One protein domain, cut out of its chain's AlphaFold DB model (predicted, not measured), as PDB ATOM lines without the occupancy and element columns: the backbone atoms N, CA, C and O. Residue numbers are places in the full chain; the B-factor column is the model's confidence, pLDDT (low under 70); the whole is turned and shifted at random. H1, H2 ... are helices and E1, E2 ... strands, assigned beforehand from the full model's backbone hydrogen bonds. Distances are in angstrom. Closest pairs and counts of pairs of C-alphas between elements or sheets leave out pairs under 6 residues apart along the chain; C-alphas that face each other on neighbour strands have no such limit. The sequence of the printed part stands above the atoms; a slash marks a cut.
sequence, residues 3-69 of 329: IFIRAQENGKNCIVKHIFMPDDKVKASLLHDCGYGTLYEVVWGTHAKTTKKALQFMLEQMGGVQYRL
ATOM      1  N   ILE A   3     -75.389  54.662 -13.793       89.38
ATOM      2  CA  ILE A   3     -76.153  53.767 -12.918       89.38
ATOM      3  C   ILE A   3     -75.243  53.320 -11.778       89.38
ATOM      4  O   ILE A   3     -74.137  52.841 -12.024       89.38
ATOM      5  N   PHE A   4     -75.723  53.446 -10.545       90.56
ATOM      6  CA  PHE A   4     -75.017  53.039  -9.336       90.56
ATOM      7  C   PHE A   4     -75.886  52.049  -8.566       90.56
ATOM      8  O   PHE A   4     -77.054  52.333  -8.307       90.56
ATOM      9  N   ILE A   5     -75.328  50.891  -8.225       91.44
ATOM     10  CA  ILE A   5     -76.030  49.797  -7.552       91.44
ATOM     11  C   ILE A   5     -75.298  49.488  -6.254       91.44
ATOM     12  O   ILE A   5     -74.127  49.100  -6.260       91.44
ATOM     13  N   ARG A   6     -76.003  49.638  -5.133       90.75
ATOM     14  CA  ARG A   6     -75.474  49.381  -3.796       90.75
ATOM     15  C   ARG A   6     -76.329  48.341  -3.083       90.75
ATOM     16  O   ARG A   6     -77.530  48.549  -2.913       90.75
ATOM     17  N   ALA A   7     -75.700  47.259  -2.636       89.69
ATOM     18  CA  ALA A   7     -76.345  46.279  -1.772       89.69
ATOM     19  C   ALA A   7     -76.696  46.912  -0.417       89.69
ATOM     20  O   ALA A   7     -75.910  47.677   0.148       89.69
ATOM     21  N   GLN A   8     -77.888  46.610   0.082       87.69
ATOM     22  CA  GLN A   8     -78.375  47.010   1.396       87.69
ATOM     23  C   GLN A   8     -78.322  45.818   2.360       87.69
ATOM     24  O   GLN A   8     -78.386  44.663   1.945       87.69
ATOM     25  N   GLU A   9     -78.268  46.101   3.661       87.56
ATOM     26  CA  GLU A   9     -78.220  45.079   4.720       87.56
ATOM     27  C   GLU A   9     -79.456  44.162   4.732       87.56
ATOM     28  O   GLU A   9     -79.384  43.014   5.153       87.56
ATOM     29  N   ASN A  10     -80.586  44.633   4.198       91.12
ATOM     30  CA  ASN A  10     -81.839  43.879   4.078       91.12
ATOM     31  C   ASN A  10     -81.871  42.895   2.884       91.12
ATOM     32  O   ASN A  10     -82.941  42.393   2.537       91.12
ATOM     33  N   GLY A  11     -80.741  42.679   2.203       87.38
ATOM     34  CA  GLY A  11     -80.636  41.813   1.026       87.38
ATOM     35  C   GLY A  11     -81.204  42.404  -0.273       87.38
ATOM     36  O   GLY A  11     -81.203  41.726  -1.299       87.38
ATOM     37  N   LYS A  12     -81.685  43.655  -0.267       90.25
ATOM     38  CA  LYS A  12     -82.135  44.379  -1.469       90.25
ATOM     39  C   LYS A  12     -81.019  45.259  -2.031       90.25
ATOM     40  O   LYS A  12     -80.009  45.514  -1.385       90.25
ATOM     41  N   ASN A  13     -81.223  45.765  -3.246       88.62
ATOM     42  CA  ASN A  13     -80.320  46.720  -3.883       88.62
ATOM     43  C   ASN A  13     -80.958  48.110  -3.951       88.62
ATOM     44  O   ASN A  13     -82.104  48.255  -4.373       88.62
ATOM     45  N   CYS A  14     -80.185  49.135  -3.600       89.00
ATOM     46  CA  CYS A  14     -80.484  50.521  -3.927       89.00
ATOM     47  C   CYS A  14     -79.880  50.850  -5.295       89.00
ATOM     48  O   CYS A  14     -78.687  50.629  -5.512       89.00
ATOM     49  N   ILE A  15     -80.699  51.368  -6.212       89.38
ATOM     50  CA  ILE A  15     -80.270  51.740  -7.562       89.38
ATOM     51  C   ILE A  15     -80.463  53.241  -7.743       89.38
ATOM     52  O   ILE A  15     -81.590  53.731  -7.737       89.38
ATOM     53  N   VAL A  16     -79.366  53.958  -7.971       88.94
ATOM     54  CA  VAL A  16     -79.377  55.377  -8.333       88.94
ATOM     55  C   VAL A  16     -79.114  55.493  -9.828       88.94
ATOM     56  O   VAL A  16     -78.072  55.059 -10.324       88.94
ATOM     57  N   LYS A  17     -80.060  56.081 -10.562       88.00
ATOM     58  CA  LYS A  17     -79.926  56.368 -11.995       88.00
ATOM     59  C   LYS A  17     -79.762  57.869 -12.186       88.00
ATOM     60  O   LYS A  17     -80.681  58.630 -11.912       88.00
ATOM     61  N   HIS A  18     -78.602  58.288 -12.681       86.56
ATOM     62  CA  HIS A  18     -78.334  59.674 -13.045       86.56
ATOM     63  C   HIS A  18     -78.374  59.823 -14.570       86.56
ATOM     64  O   HIS A  18     -77.575  59.239 -15.315       86.56
ATOM     65  N   ILE A  19     -79.342  60.603 -15.042       80.88
ATOM     66  CA  ILE A  19     -79.582  60.859 -16.459       80.88
ATOM     67  C   ILE A  19     -79.265  62.327 -16.725       80.88
ATOM     68  O   ILE A  19     -79.805  63.215 -16.076       80.88
ATOM     69  N   PHE A  20     -78.371  62.567 -17.683       77.12
ATOM     70  CA  PHE A  20     -78.067  63.903 -18.179       77.12
ATOM     71  C   PHE A  20     -78.790  64.083 -19.510       77.12
ATOM     72  O   PHE A  20     -78.590  63.266 -20.410       77.12
ATOM     73  N   MET A  21     -79.622  65.118 -19.613       72.31
ATOM     74  CA  MET A  21     -80.374  65.463 -20.821       72.31
ATOM     75  C   MET A  21     -79.752  66.729 -21.423       72.31
ATOM     76  O   MET A  21     -79.895  67.790 -20.818       72.31
ATOM     77  N   PRO A  22     -78.983  66.616 -22.522       59.81
ATOM     78  CA  PRO A  22     -78.187  67.729 -23.021       59.81
ATOM     79  C   PRO A  22     -79.007  68.819 -23.719       59.81
ATOM     80  O   PRO A  22     -78.755  69.980 -23.426       59.81
ATOM     81  N   ASP A  23     -79.981  68.478 -24.575       56.31
ATOM     82  CA  ASP A  23     -80.498  69.473 -25.536       56.31
ATOM     83  C   ASP A  23     -82.022  69.510 -25.747       56.31
ATOM     84  O   ASP A  23     -82.531  70.499 -26.275       56.31
ATOM     85  N   ASP A  24     -82.790  68.530 -25.264       56.09
ATOM     86  CA  ASP A  24     -84.250  68.568 -25.393       56.09
ATOM     87  C   ASP A  24     -84.913  69.065 -24.108       56.09
ATOM     88  O   ASP A  24     -84.697  68.531 -23.016       56.09
ATOM     89  N   LYS A  25     -85.779  70.079 -24.235       63.34
ATOM     90  CA  LYS A  25     -86.716  70.474 -23.175       63.34
ATOM     91  C   LYS A  25     -87.743  69.358 -22.988       63.34
ATOM     92  O   LYS A  25     -88.848  69.418 -23.524       63.34
ATOM     93  N   VAL A  26     -87.380  68.323 -22.241       68.38
ATOM     94  CA  VAL A  26     -88.307  67.250 -21.883       68.38
ATOM     95  C   VAL A  26     -89.276  67.775 -20.825       68.38
ATOM     96  O   VAL A  26     -88.866  68.376 -19.833       68.38
ATOM     97  N   LYS A  27     -90.583  67.573 -21.032       77.12
ATOM     98  CA  LYS A  27     -91.592  67.937 -20.027       77.12
ATOM     99  C   LYS A  27     -91.338  67.145 -18.746       77.12
ATOM    100  O   LYS A  27     -91.282  65.919 -18.791       77.12
ATOM    101  N   ALA A  28     -91.275  67.835 -17.608       71.62
ATOM    102  CA  ALA A  28     -91.083  67.202 -16.303       71.62
ATOM    103  C   ALA A  28     -92.130  66.108 -16.021       71.62
ATOM    104  O   ALA A  28     -91.781  65.063 -15.485       71.62
ATOM    105  N   SER A  29     -93.381  66.294 -16.461       79.31
ATOM    106  CA  SER A  29     -94.444  65.287 -16.320       79.31
ATOM    107  C   SER A  29     -94.082  63.950 -16.974       79.31
ATOM    108  O   SER A  29     -94.250  62.908 -16.360       79.31
ATOM    109  N   LEU A  30     -93.485  63.979 -18.172       79.62
ATOM    110  CA  LEU A  30     -93.045  62.770 -18.869       79.62
ATOM    111  C   LEU A  30     -91.926  62.056 -18.096       79.62
ATOM    112  O   LEU A  30     -91.892  60.832 -18.034       79.62
ATOM    113  N   LEU A  31     -91.016  62.817 -17.483       75.31
ATOM    114  CA  LEU A  31     -89.947  62.255 -16.653       75.31
ATOM    115  C   LEU A  31     -90.499  61.602 -15.386       75.31
ATOM    116  O   LEU A  31     -89.996  60.553 -14.984       75.31
ATOM    117  N   HIS A  32     -91.535  62.202 -14.796       75.94
ATOM    118  CA  HIS A  32     -92.247  61.635 -13.657       75.94
ATOM    119  C   HIS A  32     -92.942  60.320 -14.004       75.94
ATOM    120  O   HIS A  32     -92.789  59.355 -13.259       75.94
ATOM    121  N   ASP A  33     -93.597  60.247 -15.162       78.81
ATOM    122  CA  ASP A  33     -94.299  59.040 -15.611       78.81
ATOM    123  C   ASP A  33     -93.340  57.892 -15.981       78.81
ATOM    124  O   ASP A  33     -93.671  56.717 -15.833       78.81
ATOM    125  N   CYS A  34     -92.126  58.209 -16.448       74.88
ATOM    126  CA  CYS A  34     -91.113  57.210 -16.804       74.88
ATOM    127  C   CYS A  34     -90.243  56.744 -15.622       74.88
ATOM    128  O   CYS A  34     -89.465  55.794 -15.763       74.88
ATOM    129  N   GLY A  35     -90.309  57.424 -14.477       75.06
ATOM    130  CA  GLY A  35     -89.477  57.122 -13.319       75.06
ATOM    131  C   GLY A  35     -90.087  56.061 -12.412       75.06
ATOM    132  O   GLY A  35     -91.238  56.153 -12.008       75.06
ATOM    133  N   TYR A  36     -89.285  55.072 -12.020       78.12
ATOM    134  CA  TYR A  36     -89.643  54.156 -10.940       78.12
ATOM    135  C   TYR A  36     -88.970  54.608  -9.640       78.12
ATOM    136  O   TYR A  36     -87.741  54.704  -9.588       78.12
ATOM    137  N   GLY A  37     -89.763  54.852  -8.595       82.88
ATOM    138  CA  GLY A  37     -89.288  55.326  -7.291       82.88
ATOM    139  C   GLY A  37     -89.294  56.851  -7.154       82.88
ATOM    140  O   GLY A  37     -90.041  57.549  -7.837       82.88
ATOM    141  N   THR A  38     -88.484  57.377  -6.233       83.25
ATOM    142  CA  THR A  38     -88.419  58.820  -5.967       83.25
ATOM    143  C   THR A  38     -87.496  59.515  -6.960       83.25
ATOM    144  O   THR A  38     -86.322  59.167  -7.087       83.25
ATOM    145  N   LEU A  39     -88.032  60.519  -7.649       83.69
ATOM    146  CA  LEU A  39     -87.292  61.341  -8.596       83.69
ATOM    147  C   LEU A  39     -86.814  62.629  -7.935       83.69
ATOM    148  O   LEU A  39     -87.554  63.265  -7.186       83.69
ATOM    149  N   TYR A  40     -85.585  63.017  -8.263       83.81
ATOM    150  CA  TYR A  40     -84.960  64.240  -7.781       83.81
ATOM    151  C   TYR A  40     -84.401  65.030  -8.959       83.81
ATOM    152  O   TYR A  40     -83.772  64.465  -9.856       83.81
ATOM    153  N   GLU A  41     -84.600  66.343  -8.927       82.81
ATOM    154  CA  GLU A  41     -83.967  67.282  -9.844       82.81
ATOM    155  C   GLU A  41     -82.749  67.916  -9.170       82.81
ATOM    156  O   GLU A  41     -82.796  68.323  -8.007       82.81
ATOM    157  N   VAL A  42     -81.643  68.019  -9.908       80.06
ATOM    158  CA  VAL A  42     -80.461  68.733  -9.426       80.06
ATOM    159  C   VAL A  42     -80.601  70.210  -9.766       80.06
ATOM    160  O   VAL A  42     -80.459  70.612 -10.920       80.06
ATOM    161  N   VAL A  43     -80.816  71.032  -8.743       80.62
ATOM    162  CA  VAL A  43     -80.822  72.491  -8.885       80.62
ATOM    163  C   VAL A  43     -79.377  72.991  -8.920       80.62
ATOM    164  O   VAL A  43     -78.694  73.067  -7.901       80.62
ATOM    165  N   TRP A  44     -78.881  73.315 -10.115       77.19
ATOM    166  CA  TRP A  44     -77.463  73.631 -10.335       77.19
ATOM    167  C   TRP A  44     -76.996  74.973  -9.748       77.19
ATOM    168  O   TRP A  44     -75.796  75.146  -9.505       77.19
ATOM    169  N   GLY A  45     -77.924  75.904  -9.504       77.56
ATOM    170  CA  GLY A  45     -77.635  77.243  -8.983       77.56
ATOM    171  C   GLY A  45     -76.715  78.075  -9.891       77.56
ATOM    172  O   GLY A  45     -76.539  77.788 -11.075       77.56
ATOM    173  N   THR A  46     -76.094  79.115  -9.327       79.44
ATOM    174  CA  THR A  46     -75.203  80.054 -10.040       79.44
ATOM    175  C   THR A  46     -73.843  79.455 -10.426       79.44
ATOM    176  O   THR A  46     -73.184  79.956 -11.335       79.44
ATOM    177  N   HIS A  47     -73.418  78.361  -9.784       79.06
ATOM    178  CA  HIS A  47     -72.101  77.739  -9.982       79.06
ATOM    179  C   HIS A  47     -72.184  76.312 -10.540       79.06
ATOM    180  O   HIS A  47     -71.471  75.411 -10.092       79.06
ATOM    181  N   ALA A  48     -73.002  76.116 -11.578       78.56
ATOM    182  CA  ALA A  48     -73.301  74.813 -12.178       78.56
ATOM    183  C   ALA A  48     -72.072  73.920 -12.445       78.56
ATOM    184  O   ALA A  48     -72.113  72.712 -12.217       78.56
ATOM    185  N   LYS A  49     -70.940  74.494 -12.883       76.06
ATOM    186  CA  LYS A  49     -69.703  73.735 -13.148       76.06
ATOM    187  C   LYS A  49     -69.103  73.115 -11.879       76.06
ATOM    188  O   LYS A  49     -68.630  71.981 -11.927       76.06
ATOM    189  N   THR A  50     -69.108  73.848 -10.769       81.88
ATOM    190  CA  THR A  50     -68.600  73.372  -9.473       81.88
ATOM    191  C   THR A  50     -69.567  72.362  -8.871       81.88
ATOM    192  O   THR A  50     -69.141  71.280  -8.478       81.88
ATOM    193  N   THR A  51     -70.869  72.651  -8.919       84.06
ATOM    194  CA  THR A  51     -71.930  71.740  -8.468       84.06
ATOM    195  C   THR A  51     -71.884  70.404  -9.216       84.06
ATOM    196  O   THR A  51     -71.987  69.348  -8.602       84.06
ATOM    197  N   LYS A  52     -71.624  70.417 -10.533       83.62
ATOM    198  CA  LYS A  52     -71.459  69.198 -11.342       83.62
ATOM    199  C   LYS A  52     -70.273  68.350 -10.896       83.62
ATOM    200  O   LYS A  52     -70.401  67.133 -10.809       83.62
ATOM    201  N   LYS A  53     -69.132  68.977 -10.595       84.12
ATOM    202  CA  LYS A  53     -67.961  68.267 -10.059       84.12
ATOM    203  C   LYS A  53     -68.244  67.678  -8.679       84.12
ATOM    204  O   LYS A  53     -67.907  66.526  -8.445       84.12
ATOM    205  N   ALA A  54     -68.885  68.447  -7.801       85.19
ATOM    206  CA  ALA A  54     -69.244  67.999  -6.459       85.19
ATOM    207  C   ALA A  54     -70.225  66.818  -6.497       85.19
ATOM    208  O   ALA A  54     -69.989  65.811  -5.837       85.19
ATOM    209  N   LEU A  55     -71.274  66.889  -7.324       87.94
ATOM    210  CA  LEU A  55     -72.209  65.779  -7.507       87.94
ATOM    211  C   LEU A  55     -71.506  64.537  -8.056       87.94
ATOM    212  O   LEU A  55     -71.709  63.444  -7.536       87.94
ATOM    213  N   GLN A  56     -70.666  64.699  -9.079       87.94
ATOM    214  CA  GLN A  56     -69.917  63.584  -9.652       87.94
ATOM    215  C   GLN A  56     -69.025  62.908  -8.602       87.94
ATOM    216  O   GLN A  56     -69.019  61.681  -8.516       87.94
ATOM    217  N   PHE A  57     -68.342  63.701  -7.775       87.94
ATOM    218  CA  PHE A  57     -67.542  63.198  -6.664       87.94
ATOM    219  C   PHE A  57     -68.402  62.447  -5.635       87.94
ATOM    220  O   PHE A  57     -68.059  61.337  -5.248       87.94
ATOM    221  N   MET A  58     -69.553  62.991  -5.229       89.25
ATOM    222  CA  MET A  58     -70.451  62.308  -4.285       89.25
ATOM    223  C   MET A  58     -70.956  60.968  -4.829       89.25
ATOM    224  O   MET A  58     -70.957  59.973  -4.109       89.25
ATOM    225  N   LEU A  59     -71.343  60.926  -6.107       88.19
ATOM    226  CA  LEU A  59     -71.793  59.700  -6.766       88.19
ATOM    227  C   LEU A  59     -70.671  58.654  -6.854       88.19
ATOM    228  O   LEU A  59     -70.911  57.465  -6.658       88.19
ATOM    229  N   GLU A  60     -69.438  59.097  -7.102       85.94
ATOM    230  CA  GLU A  60     -68.233  58.262  -7.083       85.94
ATOM    231  C   GLU A  60     -67.992  57.599  -5.727       85.94
ATOM    232  O   GLU A  60     -67.698  56.403  -5.676       85.94
ATOM    233  N   GLN A  61     -68.181  58.350  -4.641       88.88
ATOM    234  CA  GLN A  61     -67.951  57.883  -3.273       88.88
ATOM    235  C   GLN A  61     -69.054  56.960  -2.727       88.88
ATOM    236  O   GLN A  61     -68.909  56.424  -1.631       88.88
ATOM    237  N   MET A  62     -70.146  56.713  -3.466       85.31
ATOM    238  CA  MET A  62     -71.215  55.810  -3.005       85.31
ATOM    239  C   MET A  62     -70.786  54.334  -2.897       85.31
ATOM    240  O   MET A  62     -71.495  53.541  -2.272       85.31
ATOM    241  N   GLY A  63     -69.653  53.954  -3.502       81.31
ATOM    242  CA  GLY A  63     -69.197  52.564  -3.582       81.31
ATOM    243  C   GLY A  63     -70.089  51.699  -4.486       81.31
ATOM    244  O   GLY A  63     -70.791  52.216  -5.357       81.31
ATOM    245  N   GLY A  64     -70.051  50.377  -4.292       87.19
ATOM    246  CA  GLY A  64     -70.881  49.421  -5.037       87.19
ATOM    247  C   GLY A  64     -70.492  49.238  -6.510       87.19
ATOM    248  O   GLY A  64     -69.389  49.585  -6.931       87.19
ATOM    249  N   VAL A  65     -71.411  48.667  -7.295       89.19
ATOM    250  CA  VAL A  65     -71.228  48.437  -8.737       89.19
ATOM    251  C   VAL A  65     -71.704  49.664  -9.504       89.19
ATOM    252  O   VAL A  65     -72.805  50.166  -9.271       89.19
ATOM    253  N   GLN A  66     -70.885  50.148 -10.433       90.62
ATOM    254  CA  GLN A  66     -71.140  51.397 -11.145       90.62
ATOM    255  C   GLN A  66     -70.980  51.208 -12.655       90.62
ATOM    256  O   GLN A  66     -69.943  50.741 -13.120       90.62
ATOM    257  N   TYR A  67     -71.980  51.637 -13.425       86.81
ATOM    258  CA  TYR A  67     -71.953  51.654 -14.887       86.81
ATOM    259  C   TYR A  67     -72.033  53.092 -15.385       86.81
ATOM    260  O   TYR A  67     -72.954  53.836 -15.037       86.81
ATOM    261  N   ARG A  68     -71.077  53.498 -16.221       83.50
ATOM    262  CA  ARG A  68     -71.008  54.860 -16.759       83.50
ATOM    263  C   ARG A  68     -70.867  54.813 -18.267       83.50
ATOM    264  O   ARG A  68     -69.875  54.313 -18.783       83.50
ATOM    265  N   LEU A  69     -71.850  55.380 -18.957       74.00
ATOM    266  CA  LEU A  69     -71.763  55.604 -20.391       74.00
ATOM    267  C   LEU A  69     -71.193  57.001 -20.635       74.00
ATOM    268  O   LEU A  69     -71.887  58.002 -20.420       74.00
TER     269      LEU A  69
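What this domain is: This is residues 3 to 69 of the 329 residues of the protein "Hypothetical protein" of Symbiodinium sp. KB8 (UniProt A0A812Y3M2). A small three-stranded sheet and two helices make a loose, open frame: H2 packs on the sheet only with its last residues, 56 to 60, while H1 is held clear of the sheet at the far side of the frame. The two helices do not meet, and the long stretch of residues 35 to 47 runs from H1 across to H2. The printed part has 67 residues, with two named helices and three named strands in the order E1, E2, H1, H2, E3; the sheet runs E2, E1, E3 and is antiparallel throughout. The class is mixed, helices and strands. The whole is loose, with a radius of gyration of the C-alphas of 13.8 A and spans of 37 by 30 by 21 A.

How they stand to each other: E1, residues 3 to 7, and E2, residues 13 to 18, form a hairpin, antiparallel at 163 degrees between their directions. N 4 and O 16 are 2.9 A apart and N 14 and O 6 are 2.8 A apart, both within hydrogen-bond range. H1, residues 28 to 34, is not on the sheet, with 0 pairs of C-alphas within 10 A. H2, residues 48 to 60, is apart from H1. H2 is on the sheet but only grazes it, with its residues 56 to 60; the closest C-alphas of H2 and E1 are those of Leu 59 and Phe 4, 7.8 A apart. E3, residues 65 to 68, is the other neighbour of E1, antiparallel at 178 degrees, with N 5 and O 65 at 2.8 A and N 65 and O 5 at 2.9 A, within hydrogen-bond range. E2 and E3 are the edge strands and E1 is the inner one. E2, H1, H2 and E3 form a split strand-helix-strand unit, two strands that run the same way with E1 between them and helices in the link; its crossover is right-handed. H1 is apart from E1 and from E3. In H1 and H2 every O i to N i+4 pair is within hydrogen-bond range.

Where its parts are: E1 begins at C-alpha 3, (-76.153, 53.767, -12.918), and is 13.4 A long from first to last C-alpha. E2 measures 16.0 A and H1 10.0 A. H2, 18.0 A long, begins at C-alpha 48, (-73.301, 74.813, -12.178). E3, 10.3 A long, ends at C-alpha 68, (-71.008, 54.860, -16.759).

The domain as a whole: The two C-alphas farthest apart are those of Gly 11 and Thr 46, at 40.2 A. The printed part has no cut. The link from H1 to H2, 13 residues, is long; E1 to E2 and H2 to E3 are tight links, and E2 to H1 is short. Residues 20 to 27 and 45 to 50, of which 48 to 50 belong to H2, stand free. The mean pLDDT of the printed part is 81.9, and residues 22 to 26 are under 70.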